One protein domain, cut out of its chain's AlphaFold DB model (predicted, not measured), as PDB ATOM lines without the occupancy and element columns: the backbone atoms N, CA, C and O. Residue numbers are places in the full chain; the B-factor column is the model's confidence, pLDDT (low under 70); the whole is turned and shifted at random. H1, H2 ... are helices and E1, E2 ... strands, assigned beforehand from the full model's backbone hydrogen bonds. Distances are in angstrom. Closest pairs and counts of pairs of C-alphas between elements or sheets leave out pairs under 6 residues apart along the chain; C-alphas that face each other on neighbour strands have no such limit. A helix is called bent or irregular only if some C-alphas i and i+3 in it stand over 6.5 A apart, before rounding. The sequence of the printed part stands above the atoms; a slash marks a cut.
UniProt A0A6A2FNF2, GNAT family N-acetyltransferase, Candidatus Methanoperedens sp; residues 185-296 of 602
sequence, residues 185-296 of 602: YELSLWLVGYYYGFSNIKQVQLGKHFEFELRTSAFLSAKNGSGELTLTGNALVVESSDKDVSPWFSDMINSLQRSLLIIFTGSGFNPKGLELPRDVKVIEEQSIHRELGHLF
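What this domain is: This is residues 185 to 296 of the 602 residues of the protein "GNAT family N-acetyltransferase" of Candidatus Methanoperedens sp (UniProt A0A6A2FNF2). One twisted sheet of five strands has H1 packed along one face, and the far part of the hairpin E2 and E3, with residues 219 to 226, reaches out as a long arm that makes much of the length. H2 sits in the crossover between E3 and E4 and only grazes the sheet, while H3 runs on directly from E5 at the edge, near H1. The printed part has 112 residues, with three named helices and five named strands in the order H1 E1 E2 E3 H2 E4 E5 H3; the class is mixed, helices and strands. The sheet order is E1 E2 E3 E4 E5, mixed. The whole is only just compact, close to loose, with a radius of gyration of the C-alphas of 15.9 A, and it is elongated, spanning 54 by 35 by 24 A.

Where its parts are: H1, residues 185 to 195, begins at C-alpha 185 (42.366, -13.268, 2.633) and is 14.6 A long. E1 is residues 199 to 205, E2 residues 209 to 218, 28.7 A, and E3 residues 227 to 238, 36.0 A. H2 is residues 247 to 255, E4 residues 260 to 265 and E5 residues 280 to 284. H3, residues 285 to 295, 13.8 A, ends at C-alpha 295 (32.535, -15.306, 15.535); it is irregular, with C-alphas 291 and 294 7.6 A apart.

How they stand to each other: H1 is on the sheet at a height over the sheet of 7.9 A, making two layers, a helix on one face of a sheet. It lies over E3 and runs along the strands, at 26 degrees to E3 on the local plane; the closest C-alphas of the two are those of Tyr 185 and Val 237, 6.2 A. E1, E2 and E3 form a meander, each strand the antiparallel neighbour of the one before. In the hairpin E1 and E2, N 202 and O 211 are 2.9 A apart; in the hairpin E2 and E3, N 214 and O 231 are 2.8 A apart, both within hydrogen-bond range. E3, H2 and E4 are a strand-helix-strand unit, two parallel neighbour strands with a helix between, its crossover right-handed; N 236 and O 262 are within range at 2.9 A. E4 and E5 are parallel at 22 degrees, with N 283 and O 263 at 2.8 A. H3 only grazes the sheet, with residues 285 to 288. H1 and H2 are apart. Every O i to N i+4 pair is within hydrogen-bond range in H1 and H2, and 5 of 7 are in H3.

The domain as a whole: The two C-alphas farthest apart, those of Lys 223 and Lys 243, are 54.6 A apart. The printed part has no cut. The link E4 to E5, residues 266 to 279, is long. Mean pLDDT of the printed part is 78.4; residues 216 to 228, 240 to 247, 257 to 258, 268 and 270 to 278 are under 70.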
ATOM      1  N   TYR A 185      43.047 -14.001   3.693       92.56
ATOM      2  CA  TYR A 185      42.366 -13.268   2.633       92.56
ATOM      3  C   TYR A 185      40.848 -13.425   2.747       92.56
ATOM      4  O   TYR A 185      40.149 -12.427   2.923       92.56
ATOM      5  N   GLU A 186      40.338 -14.656   2.771       92.75
ATOM      6  CA  GLU A 186      38.900 -14.908   2.943       92.75
ATOM      7  C   GLU A 186      38.378 -14.369   4.282       92.75
ATOM      8  O   GLU A 186      37.291 -13.789   4.360       92.75
ATOM      9  N   LEU A 187      39.168 -14.507   5.351       94.56
ATOM     10  CA  LEU A 187      38.835 -13.952   6.661       94.56
ATOM     11  C   LEU A 187      38.739 -12.422   6.621       94.56
ATOM     12  O   LEU A 187      37.822 -11.844   7.206       94.56
ATOM     13  N   SER A 188      39.653 -11.754   5.916       94.94
ATOM     14  CA  SER A 188      39.647 -10.297   5.781       94.94
ATOM     15  C   SER A 188      38.455  -9.786   4.968       94.94
ATOM     16  O   SER A 188      37.830  -8.809   5.382       94.94
ATOM     17  N   LEU A 189      38.076 -10.473   3.882       94.62
ATOM     18  CA  LEU A 189      36.873 -10.161   3.103       94.62
ATOM     19  C   LEU A 189      35.624 -10.248   3.983       94.62
ATOM     20  O   LEU A 189      34.809  -9.322   4.009       94.62
ATOM     21  N   TRP A 190      35.507 -11.333   4.754       94.75
ATOM     22  CA  TRP A 190      34.389 -11.530   5.670       94.75
ATOM     23  C   TRP A 190      34.353 -10.462   6.768       94.75
ATOM     24  O   TRP A 190      33.298  -9.889   7.029       94.75
ATOM     25  N   LEU A 191      35.491 -10.126   7.383       94.56
ATOM     26  CA  LEU A 191      35.553  -9.081   8.407       94.56
ATOM     27  C   LEU A 191      35.189  -7.702   7.850       94.56
ATOM     28  O   LEU A 191      34.427  -6.975   8.481       94.56
ATOM     29  N   VAL A 192      35.716  -7.329   6.684       93.06
ATOM     30  CA  VAL A 192      35.407  -6.040   6.051       93.06
ATOM     31  C   VAL A 192      33.923  -5.954   5.698       93.06
ATOM     32  O   VAL A 192      33.286  -4.955   6.028       93.06
ATOM     33  N   GLY A 193      33.360  -7.008   5.108       91.75
ATOM     34  CA  GLY A 193      31.956  -7.034   4.704       91.75
ATOM     35  C   GLY A 193      30.985  -7.089   5.877       91.75
ATOM     36  O   GLY A 193      30.067  -6.282   5.985       91.75
ATOM     37  N   TYR A 194      31.189  -8.048   6.775       90.00
ATOM     38  CA  TYR A 194      30.231  -8.355   7.828       90.00
ATOM     39  C   TYR A 194      30.533  -7.634   9.147       90.00
ATOM     40  O   TYR A 194      29.652  -6.986   9.706       90.00
ATOM     41  N   TYR A 195      31.768  -7.716   9.653       90.31
ATOM     42  CA  TYR A 195      32.104  -7.154  10.969       90.31
ATOM     43  C   TYR A 195      32.219  -5.624  10.943       90.31
ATOM     44  O   TYR A 195      31.720  -4.949  11.842       90.31
ATOM     45  N   TYR A 196      32.855  -5.069   9.909       88.31
ATOM     46  CA  TYR A 196      32.993  -3.623   9.730       88.31
ATOM     47  C   TYR A 196      31.843  -2.989   8.932       88.31
ATOM     48  O   TYR A 196      31.692  -1.769   8.968       88.31
ATOM     49  N   GLY A 197      31.021  -3.793   8.250       88.06
ATOM     50  CA  GLY A 197      29.829  -3.328   7.536       88.06
ATOM     51  C   GLY A 197      30.109  -2.612   6.212       88.06
ATOM     52  O   GLY A 197      29.258  -1.856   5.740       88.06
ATOM     53  N   PHE A 198      31.289  -2.804   5.617       90.69
ATOM     54  CA  PHE A 198      31.575  -2.290   4.281       90.69
ATOM     55  C   PHE A 198      30.887  -3.140   3.200       90.69
ATOM     56  O   PHE A 198      30.500  -4.286   3.406       90.69
ATOM     57  N   SER A 199      30.726  -2.574   2.012       89.06
ATOM     58  CA  SER A 199      30.008  -3.157   0.875       89.06
ATOM     59  C   SER A 199      30.794  -2.948  -0.422       89.06
ATOM     60  O   SER A 199      31.878  -2.368  -0.398       89.06
ATOM     61  N   ASN A 200      30.273  -3.434  -1.557       88.50
ATOM     62  CA  ASN A 200      30.917  -3.322  -2.875       88.50
ATOM     63  C   ASN A 200      32.391  -3.754  -2.865       88.50
ATOM     64  O   ASN A 200      33.245  -3.088  -3.449       88.50
ATOM     65  N   ILE A 201      32.679  -4.867  -2.185       90.38
ATOM     66  CA  ILE A 201      34.040  -5.378  -2.069       90.38
ATOM     67  C   ILE A 201      34.505  -5.866  -3.442       90.38
ATOM     68  O   ILE A 201      33.914  -6.784  -4.014       90.38
ATOM     69  N   LYS A 202      35.550  -5.239  -3.979       91.06
ATOM     70  CA  LYS A 202      36.106  -5.539  -5.301       91.06
ATOM     71  C   LYS A 202      37.533  -6.019  -5.152       91.06
ATOM     72  O   LYS A 202      38.398  -5.291  -4.677       91.06
ATOM     73  N   GLN A 203      37.786  -7.239  -5.596       90.56
ATOM     74  CA  GLN A 203      39.139  -7.764  -5.660       90.56
ATOM     75  C   GLN A 203      39.946  -7.019  -6.728       90.56
ATOM     76  O   GLN A 203      39.591  -7.047  -7.905       90.56
ATOM     77  N   VAL A 204      41.050  -6.400  -6.312       87.00
ATOM     78  CA  VAL A 204      42.006  -5.725  -7.204       87.00
ATOM     79  C   VAL A 204      43.159  -6.668  -7.543       87.00
ATOM     80  O   VAL A 204      43.543  -6.801  -8.702       87.00
ATOM     81  N   GLN A 205      43.663  -7.392  -6.540       83.19
ATOM     82  CA  GLN A 205      44.681  -8.423  -6.699       83.19
ATOM     83  C   GLN A 205      44.319  -9.643  -5.855       83.19
ATOM     84  O   GLN A 205      44.178  -9.549  -4.633       83.19
ATOM     85  N   LEU A 206      44.195 -10.799  -6.513       82.75
ATOM     86  CA  LEU A 206      43.816 -12.058  -5.869       82.75
ATOM     87  C   LEU A 206      44.721 -12.360  -4.671       82.75
ATOM     88  O   LEU A 206      45.945 -12.377  -4.801       82.75
ATOM     89  N   GLY A 207      44.105 -12.594  -3.513       81.94
ATOM     90  CA  GLY A 207      44.810 -12.963  -2.288       81.94
ATOM     91  C   GLY A 207      45.576 -11.827  -1.601       81.94
ATOM     92  O   GLY A 207      46.178 -12.073  -0.561       81.94
ATOM     93  N   LYS A 208      45.602 -10.609  -2.164       84.25
ATOM     94  CA  LYS A 208      46.504  -9.534  -1.708       84.25
ATOM     95  C   LYS A 208      45.837  -8.175  -1.513       84.25
ATOM     96  O   LYS A 208      46.212  -7.470  -0.583       84.25
ATOM     97  N   HIS A 209      44.891  -7.780  -2.367       88.62
ATOM     98  CA  HIS A 209      44.314  -6.429  -2.339       88.62
ATOM     99  C   HIS A 209      42.863  -6.423  -2.804       88.62
ATOM    100  O   HIS A 209      42.525  -6.970  -3.857       88.62
ATOM    101  N   PHE A 210      42.013  -5.754  -2.031       91.75
ATOM    102  CA  PHE A 210      40.646  -5.442  -2.415       91.75
ATOM    103  C   PHE A 210      40.231  -4.035  -1.973       91.75
ATOM    104  O   PHE A 210      40.725  -3.494  -0.984       91.75
ATOM    105  N   GLU A 211      39.308  -3.456  -2.726       91.44
ATOM    106  CA  GLU A 211      38.645  -2.186  -2.443       91.44
ATOM    107  C   GLU A 211      37.294  -2.436  -1.780       91.44
ATOM    108  O   GLU A 211      36.674  -3.479  -1.992       91.44
ATOM    109  N   PHE A 212      36.820  -1.473  -0.995       91.44
ATOM    110  CA  PHE A 212      35.518  -1.531  -0.343       91.44
ATOM    111  C   PHE A 212      34.887  -0.139  -0.210       91.44
ATOM    112  O   PHE A 212      35.573   0.885  -0.214       91.44
ATOM    113  N   GLU A 213      33.563  -0.099  -0.070       89.12
ATOM    114  CA  GLU A 213      32.778   1.134   0.036       89.12
ATOM    115  C   GLU A 213      31.846   1.091   1.257       89.12
ATOM    116  O   GLU A 213      31.168   0.093   1.503       89.12
ATOM    117  N   LEU A 214      31.735   2.196   1.994       82.19
ATOM    118  CA  LEU A 214      30.645   2.433   2.941       82.19
ATOM    119  C   LEU A 214      29.766   3.551   2.396       82.19
ATOM    120  O   LEU A 214      30.203   4.699   2.295       82.19
ATOM    121  N   ARG A 215      28.520   3.219   2.065       75.12
ATOM    122  CA  ARG A 215      27.515   4.206   1.667       75.12
ATOM    123  C   ARG A 215      26.679   4.570   2.875       75.12
ATOM    124  O   ARG A 215      26.085   3.700   3.507       75.12
ATOM    125  N   THR A 216      26.634   5.854   3.193       67.88
ATOM    126  CA  THR A 216      25.754   6.373   4.234       67.88
ATOM    127  C   THR A 216      24.840   7.442   3.653       67.88
ATOM    128  O   THR A 216      25.270   8.360   2.949       67.88
ATOM    129  N   SER A 217      23.546   7.310   3.937       61.03
ATOM    130  CA  SER A 217      22.564   8.351   3.673       61.03
ATOM    131  C   SER A 217      22.625   9.362   4.815       61.03
ATOM    132  O   SER A 217      22.055   9.172   5.889       61.03
ATOM    133  N   ALA A 218      23.345  10.460   4.599       55.50
ATOM    134  CA  ALA A 218      23.335  11.559   5.548       55.50
ATOM    135  C   ALA A 218      22.079  12.409   5.313       55.50
ATOM    136  O   ALA A 218      21.924  13.048   4.268       55.50
ATOM    137  N   PHE A 219      21.193  12.485   6.309       50.50
ATOM    138  CA  PHE A 219      20.263  13.610   6.405       50.50
ATOM    139  C   PHE A 219      21.075  14.844   6.799       50.50
ATOM    140  O   PHE A 219      21.217  15.175   7.975       50.50
ATOM    141  N   LEU A 220      21.666  15.505   5.805       52.81
ATOM    142  CA  LEU A 220      22.330  16.785   6.006       52.81
ATOM    143  C   LEU A 220      21.260  17.816   6.375       52.81
ATOM    144  O   LEU A 220      20.507  18.309   5.535       52.81
ATOM    145  N   SER A 221      21.169  18.129   7.666       53.62
ATOM    146  CA  SER A 221      20.377  19.253   8.153       53.62
ATOM    147  C   SER A 221      21.018  20.555   7.671       53.62
ATOM    148  O   SER A 221      21.939  21.068   8.299       53.62
ATOM    149  N   ALA A 222      20.577  21.039   6.508       47.91
ATOM    150  CA  ALA A 222      20.155  22.417   6.255       47.91
ATOM    151  C   ALA A 222      20.159  22.722   4.745       47.91
ATOM    152  O   ALA A 222      21.188  22.751   4.077       47.91
ATOM    153  N   LYS A 223      18.967  23.049   4.241       54.16
ATOM    154  CA  LYS A 223      18.666  23.799   3.010       54.16
ATOM    155  C   LYS A 223      18.990  23.223   1.625       54.16
ATOM    156  O   LYS A 223      18.340  23.712   0.714       54.16
ATOM    157  N   ASN A 224      19.821  22.196   1.422       51.56
ATOM    158  CA  ASN A 224      20.071  21.653   0.068       51.56
ATOM    159  C   ASN A 224      20.162  20.111   0.026       51.56
ATOM    160  O   ASN A 224      21.254  19.563  -0.037       51.56
ATOM    161  N   GLY A 225      19.009  19.433  -0.007       56.19
ATOM    162  CA  GLY A 225      18.872  18.038  -0.468       56.19
ATOM    163  C   GLY A 225      19.478  16.931   0.412       56.19
ATOM    164  O   GLY A 225      20.336  17.156   1.260       56.19
ATOM    165  N   SER A 226      19.009  15.697   0.207       57.31
ATOM    166  CA  SER A 226      19.672  14.489   0.711       57.31
ATOM    167  C   SER A 226      20.922  14.216  -0.131       57.31
ATOM    168  O   SER A 226      20.801  13.993  -1.336       57.31
ATOM    169  N   GLY A 227      22.105  14.245   0.482       62.19
ATOM    170  CA  GLY A 227      23.363  13.846  -0.153       62.19
ATOM    171  C   GLY A 227      23.750  12.429   0.265       62.19
ATOM    172  O   GLY A 227      23.727  12.106   1.452       62.19
ATOM    173  N   GLU A 228      24.104  11.581  -0.698       67.25
ATOM    174  CA  GLU A 228      24.719  10.281  -0.426       67.25
ATOM    175  C   GLU A 228      26.224  10.495  -0.227       67.25
ATOM    176  O   GLU A 228      26.888  11.090  -1.079       67.25
ATOM    177  N   LEU A 229      26.758  10.064   0.917       74.25
ATOM    178  CA  LEU A 229      28.189  10.119   1.193       74.25
ATOM    179  C   LEU A 229      28.762   8.709   1.060       74.25
ATOM    180  O   LEU A 229      28.340   7.790   1.764       74.25
ATOM    181  N   THR A 230      29.735   8.554   0.167       77.31
ATOM    182  CA  THR A 230      30.443   7.290  -0.045       77.31
ATOM    183  C   THR A 230      31.868   7.429   0.459       77.31
ATOM    184  O   THR A 230      32.642   8.229  -0.065       77.31
ATOM    185  N   LEU A 231      32.217   6.639   1.469       80.06
ATOM    186  CA  LEU A 231      33.598   6.445   1.893       80.06
ATOM    187  C   LEU A 231      34.164   5.243   1.137       80.06
ATOM    188  O   LEU A 231      33.578   4.165   1.185       80.06
ATOM    189  N   THR A 232      35.299   5.413   0.468       84.62
ATOM    190  CA  THR A 232      36.025   4.310  -0.169       84.62
ATOM    191  C   THR A 232      37.293   3.995   0.611       84.62
ATOM    192  O   THR A 232      37.918   4.874   1.213       84.62
ATOM    193  N   GLY A 233      37.665   2.721   0.628       88.25
ATOM    194  CA  GLY A 233      38.868   2.255   1.294       88.25
ATOM    195  C   GLY A 233      39.488   1.056   0.601       88.25
ATOM    196  O   GLY A 233      38.901   0.440  -0.288       88.25
ATOM    197  N   ASN A 234      40.707   0.753   1.023       90.06
ATOM    198  CA  ASN A 234      41.531  -0.327   0.522       90.06
ATOM    199  C   ASN A 234      41.901  -1.260   1.669       90.06
ATOM    200  O   ASN A 234      42.190  -0.815   2.783       90.06
ATOM    201  N   ALA A 235      41.922  -2.555   1.385       91.25
ATOM    202  CA  ALA A 235      42.445  -3.571   2.276       91.25
ATOM    203  C   ALA A 235      43.605  -4.305   1.605       91.25
ATOM    204  O   ALA A 235      43.467  -4.809   0.490       91.25
ATOM    205  N   LEU A 236      44.734  -4.381   2.306       89.50
ATOM    206  CA  LEU A 236      45.894  -5.172   1.905       89.50
ATOM    207  C   LEU A 236      46.033  -6.384   2.822       89.50
ATOM    208  O   LEU A 236      45.856  -6.269   4.034       89.50
ATOM    209  N   VAL A 237      46.375  -7.532   2.249       89.56
ATOM    210  CA  VAL A 237      46.574  -8.794   2.968       89.56
ATOM    211  C   VAL A 237      48.010  -9.258   2.772       89.56
ATOM    212  O   VAL A 237      48.462  -9.465   1.644       89.56
ATOM    213  N   VAL A 238      48.727  -9.412   3.883       85.12
ATOM    214  CA  VAL A 238      50.140  -9.804   3.914       85.12
ATOM    215  C   VAL A 238      50.280 -11.107   4.682       85.12
ATOM    216  O   VAL A 238      49.936 -11.173   5.861       85.12
ATOM    217  N   GLU A 239      50.808 -12.146   4.042       78.81
ATOM    218  CA  GLU A 239      51.008 -13.445   4.684       78.81
ATOM    219  C   GLU A 239      52.434 -13.615   5.221       78.81
ATOM    220  O   GLU A 239      53.384 -12.988   4.764       78.81
ATOM    221  N   SER A 240      52.609 -14.539   6.171       64.94
ATOM    222  CA  SER A 240      53.902 -14.869   6.794       64.94
ATOM    223  C   SER A 240      54.993 -15.330   5.814       64.94
ATOM    224  O   SER A 240      56.186 -15.234   6.109       64.94
ATOM    225  N   SER A 241      54.599 -15.846   4.646       59.59
ATOM    226  CA  SER A 241      55.502 -16.238   3.560       59.59
ATOM    227  C   SER A 241      56.097 -15.052   2.803       59.59
ATOM    228  O   SER A 241      57.103 -15.230   2.118       59.59
ATOM    229  N   ASP A 242      55.525 -13.855   2.945       60.50
ATOM    230  CA  ASP A 242      55.989 -12.626   2.301       60.50
ATOM    231  C   ASP A 242      57.168 -12.029   3.101       60.50
ATOM    232  O   ASP A 242      57.108 -10.912   3.611       60.50
ATOM    233  N   LYS A 243      58.238 -12.823   3.284       53.19
ATOM    234  CA  LYS A 243      59.403 -12.490   4.133       53.19
ATOM    235  C   LYS A 243      60.155 -11.237   3.688       53.19
ATOM    236  O   LYS A 243      60.809 -10.607   4.515       53.19
ATOM    237  N   ASP A 244      60.018 -10.880   2.419       55.06
ATOM    238  CA  ASP A 244      60.414  -9.590   1.892       55.06
ATOM    239  C   ASP A 244      59.141  -8.783   1.679       55.06
ATOM    240  O   ASP A 244      58.338  -9.081   0.790       55.06
ATOM    241  N   VAL A 245      58.953  -7.758   2.507       58.03
ATOM    242  CA  VAL A 245      57.975  -6.706   2.244       58.03
ATOM    243  C   VAL A 245      58.432  -6.028   0.959       58.03
ATOM    244  O   VAL A 245      59.317  -5.177   0.975       58.03
ATOM    245  N   SER A 246      57.949  -6.536  -0.171       58.56
ATOM    246  CA  SER A 246      58.498  -6.209  -1.481       58.56
ATOM    247  C   SER A 246      58.421  -4.696  -1.740       58.56
ATOM    248  O   SER A 246      57.575  -4.016  -1.149       58.56
ATOM    249  N   PRO A 247      59.246  -4.147  -2.653       64.56
ATOM    250  CA  PRO A 247      59.106  -2.764  -3.116       64.56
ATOM    251  C   PRO A 247      57.653  -2.403  -3.462       64.56
ATOM    252  O   PRO A 247      57.175  -1.339  -3.084       64.56
ATOM    253  N   TRP A 248      56.904  -3.362  -4.023       71.38
ATOM    254  CA  TRP A 248      55.474  -3.233  -4.304       71.38
ATOM    255  C   TRP A 248      54.626  -2.869  -3.078       71.38
ATOM    256  O   TRP A 248      53.717  -2.061  -3.214       71.38
ATOM    257  N   PHE A 249      54.892  -3.412  -1.886       72.81
ATOM    258  CA  PHE A 249      54.077  -3.110  -0.703       72.81
ATOM    259  C   PHE A 249      54.282  -1.666  -0.234       72.81
ATOM    260  O   PHE A 249      53.320  -0.976   0.106       72.81
ATOM    261  N   SER A 250      55.529  -1.193  -0.273       72.94
ATOM    262  CA  SER A 250      55.860   0.201   0.047       72.94
ATOM    263  C   SER A 250      55.291   1.157  -1.007       72.94
ATOM    264  O   SER A 250      54.670   2.160  -0.657       72.94
ATOM    265  N   ASP A 251      55.424   0.816  -2.291       74.94
ATOM    266  CA  ASP A 251      54.858   1.583  -3.405       74.94
ATOM    267  C   ASP A 251      53.324   1.644  -3.336       74.94
ATOM    268  O   ASP A 251      52.731   2.696  -3.579       74.94
ATOM    269  N   MET A 252      52.676   0.542  -2.949       75.69
ATOM    270  CA  MET A 252      51.226   0.460  -2.782       75.69
ATOM    271  C   MET A 252      50.740   1.318  -1.613       75.69
ATOM    272  O   MET A 252      49.792   2.081  -1.758       75.69
ATOM    273  N   ILE A 253      51.401   1.261  -0.454       76.25
ATOM    274  CA  ILE A 253      51.052   2.140   0.673       76.25
ATOM    275  C   ILE A 253      51.202   3.610   0.268       76.25
ATOM    276  O   ILE A 253      50.331   4.426   0.574       76.25
ATOM    277  N   ASN A 254      52.272   3.944  -0.460       76.31
ATOM    278  CA  ASN A 254      52.512   5.296  -0.950       76.31
ATOM    279  C   ASN A 254      51.452   5.756  -1.963       76.31
ATOM    280  O   ASN A 254      51.012   6.906  -1.898       76.31
ATOM    281  N   SER A 255      50.992   4.881  -2.861       77.25
ATOM    282  CA  SER A 255      49.939   5.217  -3.830       77.25
ATOM    283  C   SER A 255      48.560   5.393  -3.177       77.25
ATOM    284  O   SER A 255      47.722   6.133  -3.696       77.25
ATOM    285  N   LEU A 256      48.338   4.784  -2.006       77.31
ATOM    286  CA  LEU A 256      47.057   4.759  -1.294       77.31
ATOM    287  C   LEU A 256      46.935   5.772  -0.140       77.31
ATOM    288  O   LEU A 256      45.911   5.776   0.546       77.31
ATOM    289  N   GLN A 257      47.911   6.667   0.052       65.69
ATOM    290  CA  GLN A 257      47.997   7.596   1.199       65.69
ATOM    291  C   GLN A 257      46.771   8.500   1.435       65.69
ATOM    292  O   GLN A 257      46.638   9.073   2.512       65.69
ATOM    293  N   ARG A 258      45.886   8.671   0.445       67.38
ATOM    294  CA  ARG A 258      44.667   9.499   0.553       67.38
ATOM    295  C   ARG A 258      43.380   8.695   0.763       67.38
ATOM    296  O   ARG A 258      42.299   9.275   0.726       67.38
ATOM    297  N   SER A 259      43.485   7.382   0.941       72.94
ATOM    298  CA  SER A 259      42.348   6.480   1.142       72.94
ATOM    299  C   SER A 259      42.359   5.884   2.545       72.94
ATOM    300  O   SER A 259      43.412   5.774   3.171       72.94
ATOM    301  N   LEU A 260      41.190   5.467   3.036       83.88
ATOM    302  CA  LEU A 260      41.123   4.617   4.221       83.88
ATOM    303  C   LEU A 260      41.859   3.304   3.917       83.88
ATOM    304  O   LEU A 260      41.471   2.599   2.988       83.88
ATOM    305  N   LEU A 261      42.888   2.968   4.695       87.00
ATOM    306  CA  LEU A 261      43.699   1.772   4.476       87.00
ATOM    307  C   LEU A 261      43.653   0.838   5.690       87.00
ATOM    308  O   LEU A 261      44.013   1.220   6.808       87.00
ATOM    309  N   ILE A 262      43.247  -0.408   5.450       89.69
ATOM    310  CA  ILE A 262      43.309  -1.505   6.418       89.69
ATOM    311  C   ILE A 262      44.362  -2.507   5.941       89.69
ATOM    312  O   ILE A 262      44.382  -2.892   4.778       89.69
ATOM    313  N   ILE A 263      45.242  -2.947   6.833       88.75
ATOM    314  CA  ILE A 263      46.269  -3.943   6.523       88.75
ATOM    315  C   ILE A 263      46.061  -5.148   7.431       88.75
ATOM    316  O   ILE A 263      46.172  -5.035   8.651       88.75
ATOM    317  N   PHE A 264      45.786  -6.301   6.834       91.25
ATOM    318  CA  PHE A 264      45.706  -7.584   7.517       91.25
ATOM    319  C   PHE A 264      47.043  -8.305   7.417       91.25
ATOM    320  O   PHE A 264      47.602  -8.430   6.327       91.25
ATOM    321  N   THR A 265      47.559  -8.786   8.544       88.06
ATOM    322  CA  THR A 265      48.891  -9.397   8.606       88.06
ATOM    323  C   THR A 265      48.851 -10.793   9.221       88.06
ATOM    324  O   THR A 265      48.249 -11.023  10.271       88.06
ATOM    325  N   GLY A 266      49.505 -11.744   8.557       85.50
ATOM    326  CA  GLY A 266      49.689 -13.108   9.042       85.50
ATOM    327  C   GLY A 266      50.734 -13.191  10.155       85.50
ATOM    328  O   GLY A 266      51.517 -12.267  10.395       85.50
ATOM    329  N   SER A 267      50.780 -14.332  10.843       75.12
ATOM    330  CA  SER A 267      51.712 -14.546  11.953       75.12
ATOM    331  C   SER A 267      53.183 -14.423  11.530       75.12
ATOM    332  O   SER A 267      53.636 -15.153  10.657       75.12
ATOM    333  N   GLY A 268      53.958 -13.560  12.191       66.88
ATOM    334  CA  GLY A 268      55.397 -13.389  11.928       66.88
ATOM    335  C   GLY A 268      55.760 -12.181  11.060       66.88
ATOM    336  O   GLY A 268      56.943 -11.872  10.937       66.88
ATOM    337  N   PHE A 269      54.774 -11.456  10.526       71.56
ATOM    338  CA  PHE A 269      55.001 -10.128   9.961       71.56
ATOM    339  C   PHE A 269      55.276  -9.116  11.082       71.56
ATOM    340  O   PHE A 269      54.519  -9.036  12.050       71.56
ATOM    341  N   ASN A 270      56.354  -8.335  10.963       66.12
ATOM    342  CA  ASN A 270      56.695  -7.295  11.932       66.12
ATOM    343  C   ASN A 270      56.489  -5.899  11.316       66.12
ATOM    344  O   ASN A 270      57.359  -5.435  10.577       66.12
ATOM    345  N   PRO A 271      55.397  -5.188  11.653       59.94
ATOM    346  CA  PRO A 271      55.138  -3.855  11.115       59.94
ATOM    347  C   PRO A 271      56.094  -2.782  11.658       59.94
ATOM    348  O   PRO A 271      56.150  -1.691  11.103       59.94
ATOM    349  N   LYS A 272      56.864  -3.056  12.727       58.06
ATOM    350  CA  LYS A 272      57.678  -2.043  13.433       58.06
ATOM    351  C   LYS A 272      58.823  -1.442  12.602       58.06
ATOM    352  O   LYS A 272      59.435  -0.486  13.060       58.06
ATOM    353  N   GLY A 273      59.124  -2.003  11.429       57.84
ATOM    354  CA  GLY A 273      60.118  -1.474  10.490       57.84
ATOM    355  C   GLY A 273      59.542  -0.645   9.337       57.84
ATOM    356  O   GLY A 273      60.314  -0.163   8.517       57.84
ATOM    357  N   LEU A 274      58.216  -0.501   9.243       63.66
ATOM    358  CA  LEU A 274      57.547   0.224   8.162       63.66
ATOM    359  C   LEU A 274      57.107   1.608   8.642       63.66
ATOM    360  O   LEU A 274      56.383   1.727   9.632       63.66
ATOM    361  N   GLU A 275      57.503   2.654   7.918       64.62
ATOM    362  CA  GLU A 275      56.927   3.991   8.083       64.62
ATOM    363  C   GLU A 275      55.502   3.994   7.514       64.62
ATOM    364  O   GLU A 275      55.276   4.239   6.331       64.62
ATOM    365  N   LEU A 276      54.523   3.658   8.356       69.12
ATOM    366  CA  LEU A 276      53.112   3.699   7.983       69.12
ATOM    367  C   LEU A 276      52.546   5.120   8.160       69.12
ATOM    368  O   LEU A 276      52.822   5.769   9.175       69.12
ATOM    369  N   PRO A 277      51.708   5.609   7.224       68.31
ATOM    370  CA  PRO A 277      50.917   6.820   7.428       68.31
ATOM    371  C   PRO A 277      50.058   6.732   8.702       68.31
ATOM    372  O   PRO A 277      49.659   5.645   9.121       68.31
ATOM    373  N   ARG A 278      49.727   7.882   9.309       63.00
ATOM    374  CA  ARG A 278      48.970   7.933  10.581       63.00
ATOM    375  C   ARG A 278      47.581   7.285  10.513       63.00
ATOM    376  O   ARG A 278      47.098   6.823  11.541       63.00
ATOM    377  N   ASP A 279      46.974   7.234   9.329       70.69
ATOM    378  CA  ASP A 279      45.582   6.807   9.130       70.69
ATOM    379  C   ASP A 279      45.443   5.330   8.700       70.69
ATOM    380  O   ASP A 279      44.398   4.911   8.202       70.69
ATOM    381  N   VAL A 280      46.493   4.523   8.893       79.12
ATOM    382  CA  VAL A 280      46.494   3.090   8.566       79.12
ATOM    383  C   VAL A 280      46.114   2.251   9.781       79.12
ATOM    384  O   VAL A 280      46.738   2.346  10.840       79.12
ATOM    385  N   LYS A 281      45.138   1.352   9.615       85.44
ATOM    386  CA  LYS A 281      44.799   0.356  10.640       85.44
ATOM    387  C   LYS A 281      45.416  -0.998  10.308       85.44
ATOM    388  O   LYS A 281      45.047  -1.619   9.318       85.44
ATOM    389  N   VAL A 282      46.309  -1.479  11.169       86.50
ATOM    390  CA  VAL A 282      46.907  -2.819  11.062       86.50
ATOM    391  C   VAL A 282      46.149  -3.798  11.958       86.50
ATOM    392  O   VAL A 282      45.874  -3.492  13.119       86.50
ATOM    393  N   ILE A 283      45.798  -4.962  11.419       90.50
ATOM    394  CA  ILE A 283      45.056  -6.022  12.103       90.50
ATOM    395  C   ILE A 283      45.808  -7.342  11.923       90.50
ATOM    396  O   ILE A 283      45.923  -7.865  10.817       90.50
ATOM    397  N   GLU A 284      46.294  -7.897  13.026       88.75
ATOM    398  CA  GLU A 284      47.047  -9.152  13.024       88.75
ATOM    399  C   GLU A 284      46.115 -10.368  13.130       88.75
ATOM    400  O   GLU A 284      45.194 -10.377  13.952       88.75
ATOM    401  N   GLU A 285      46.409 -11.432  12.378       91.25
ATOM    402  CA  GLU A 285      45.693 -12.718  12.394       91.25
ATOM    403  C   GLU A 285      45.493 -13.250  13.823       91.25
ATOM    404  O   GLU A 285      44.380 -13.591  14.223       91.25
ATOM    405  N   GLN A 286      46.547 -13.241  14.644       88.31
ATOM    406  CA  GLN A 286      46.478 -13.724  16.027       88.31
ATOM    407  C   GLN A 286      45.557 -12.877  16.912       88.31
ATOM    408  O   GLN A 286      44.930 -13.398  17.837       88.31
ATOM    409  N   SER A 287      45.465 -11.573  16.643       90.44
ATOM    410  CA  SER A 287      44.546 -10.686  17.359       90.44
ATOM    411  C   SER A 287      43.103 -10.960  16.937       90.44
ATOM    412  O   SER A 287      42.235 -11.036  17.805       90.44
ATOM    413  N   ILE A 288      42.857 -11.244  15.650       92.88
ATOM    414  CA  ILE A 288      41.548 -11.709  15.162       92.88
ATOM    415  C   ILE A 288      41.154 -13.015  15.856       92.88
ATOM    416  O   ILE A 288      40.067 -13.096  16.421       92.88
ATOM    417  N   HIS A 289      42.026 -14.027  15.866       92.06
ATOM    418  CA  HIS A 289      41.723 -15.317  16.497       92.06
ATOM    419  C   HIS A 289      41.406 -15.171  17.989       92.06
ATOM    420  O   HIS A 289      40.473 -15.795  18.490       92.06
ATOM    421  N   ARG A 290      42.154 -14.317  18.700       90.62
ATOM    422  CA  ARG A 290      41.983 -14.082  20.140       90.62
ATOM    423  C   ARG A 290      40.716 -13.293  20.472       90.62
ATOM    424  O   ARG A 290      40.036 -13.627  21.438       90.62
ATOM    425  N   GLU A 291      40.421 -12.234  19.725       91.69
ATOM    426  CA  GLU A 291      39.359 -11.273  20.065       91.69
ATOM    427  C   GLU A 291      38.034 -11.610  19.378       91.69
ATOM    428  O   GLU A 291      36.962 -11.473  19.969       91.69
ATOM    429  N   LEU A 292      38.103 -12.115  18.146       93.06
ATOM    430  CA  LEU A 292      36.955 -12.418  17.295       93.06
ATOM    431  C   LEU A 292      36.745 -13.922  17.083       93.06
ATOM    432  O   LEU A 292      35.836 -14.295  16.352       93.06
ATOM    433  N   GLY A 293      37.506 -14.796  17.755       90.25
ATOM    434  CA  GLY A 293      37.364 -16.256  17.652       90.25
ATOM    435  C   GLY A 293      35.948 -16.777  17.933       90.25
ATOM    436  O   GLY A 293      35.518 -17.762  17.342       90.25
ATOM    437  N   HIS A 294      35.179 -16.072  18.765       89.19
ATOM    438  CA  HIS A 294      33.772 -16.379  19.042       89.19
ATOM    439  C   HIS A 294      32.838 -16.169  17.837       89.19
ATOM    440  O   HIS A 294      31.705 -16.632  17.864       89.19
ATOM    441  N   LEU A 295      33.280 -15.476  16.784       91.88
ATOM    442  CA  LEU A 295      32.535 -15.306  15.535       91.88
ATOM    443  C   LEU A 295      32.812 -16.424  14.523       91.88
ATOM    444  O   LEU A 295      32.180 -16.464  13.473       91.88
ATOM    445  N   PHE A 296      33.731 -17.343  14.810       92.19
ATOM    446  CA  PHE A 296      34.049 -18.446  13.912       92.19
ATOM    447  C   PHE A 296      33.051 -19.590  14.106       92.19
ATOM    448  O   PHE A 296      32.567 -19.837  15.214       92.19
TER     449      PHE A 296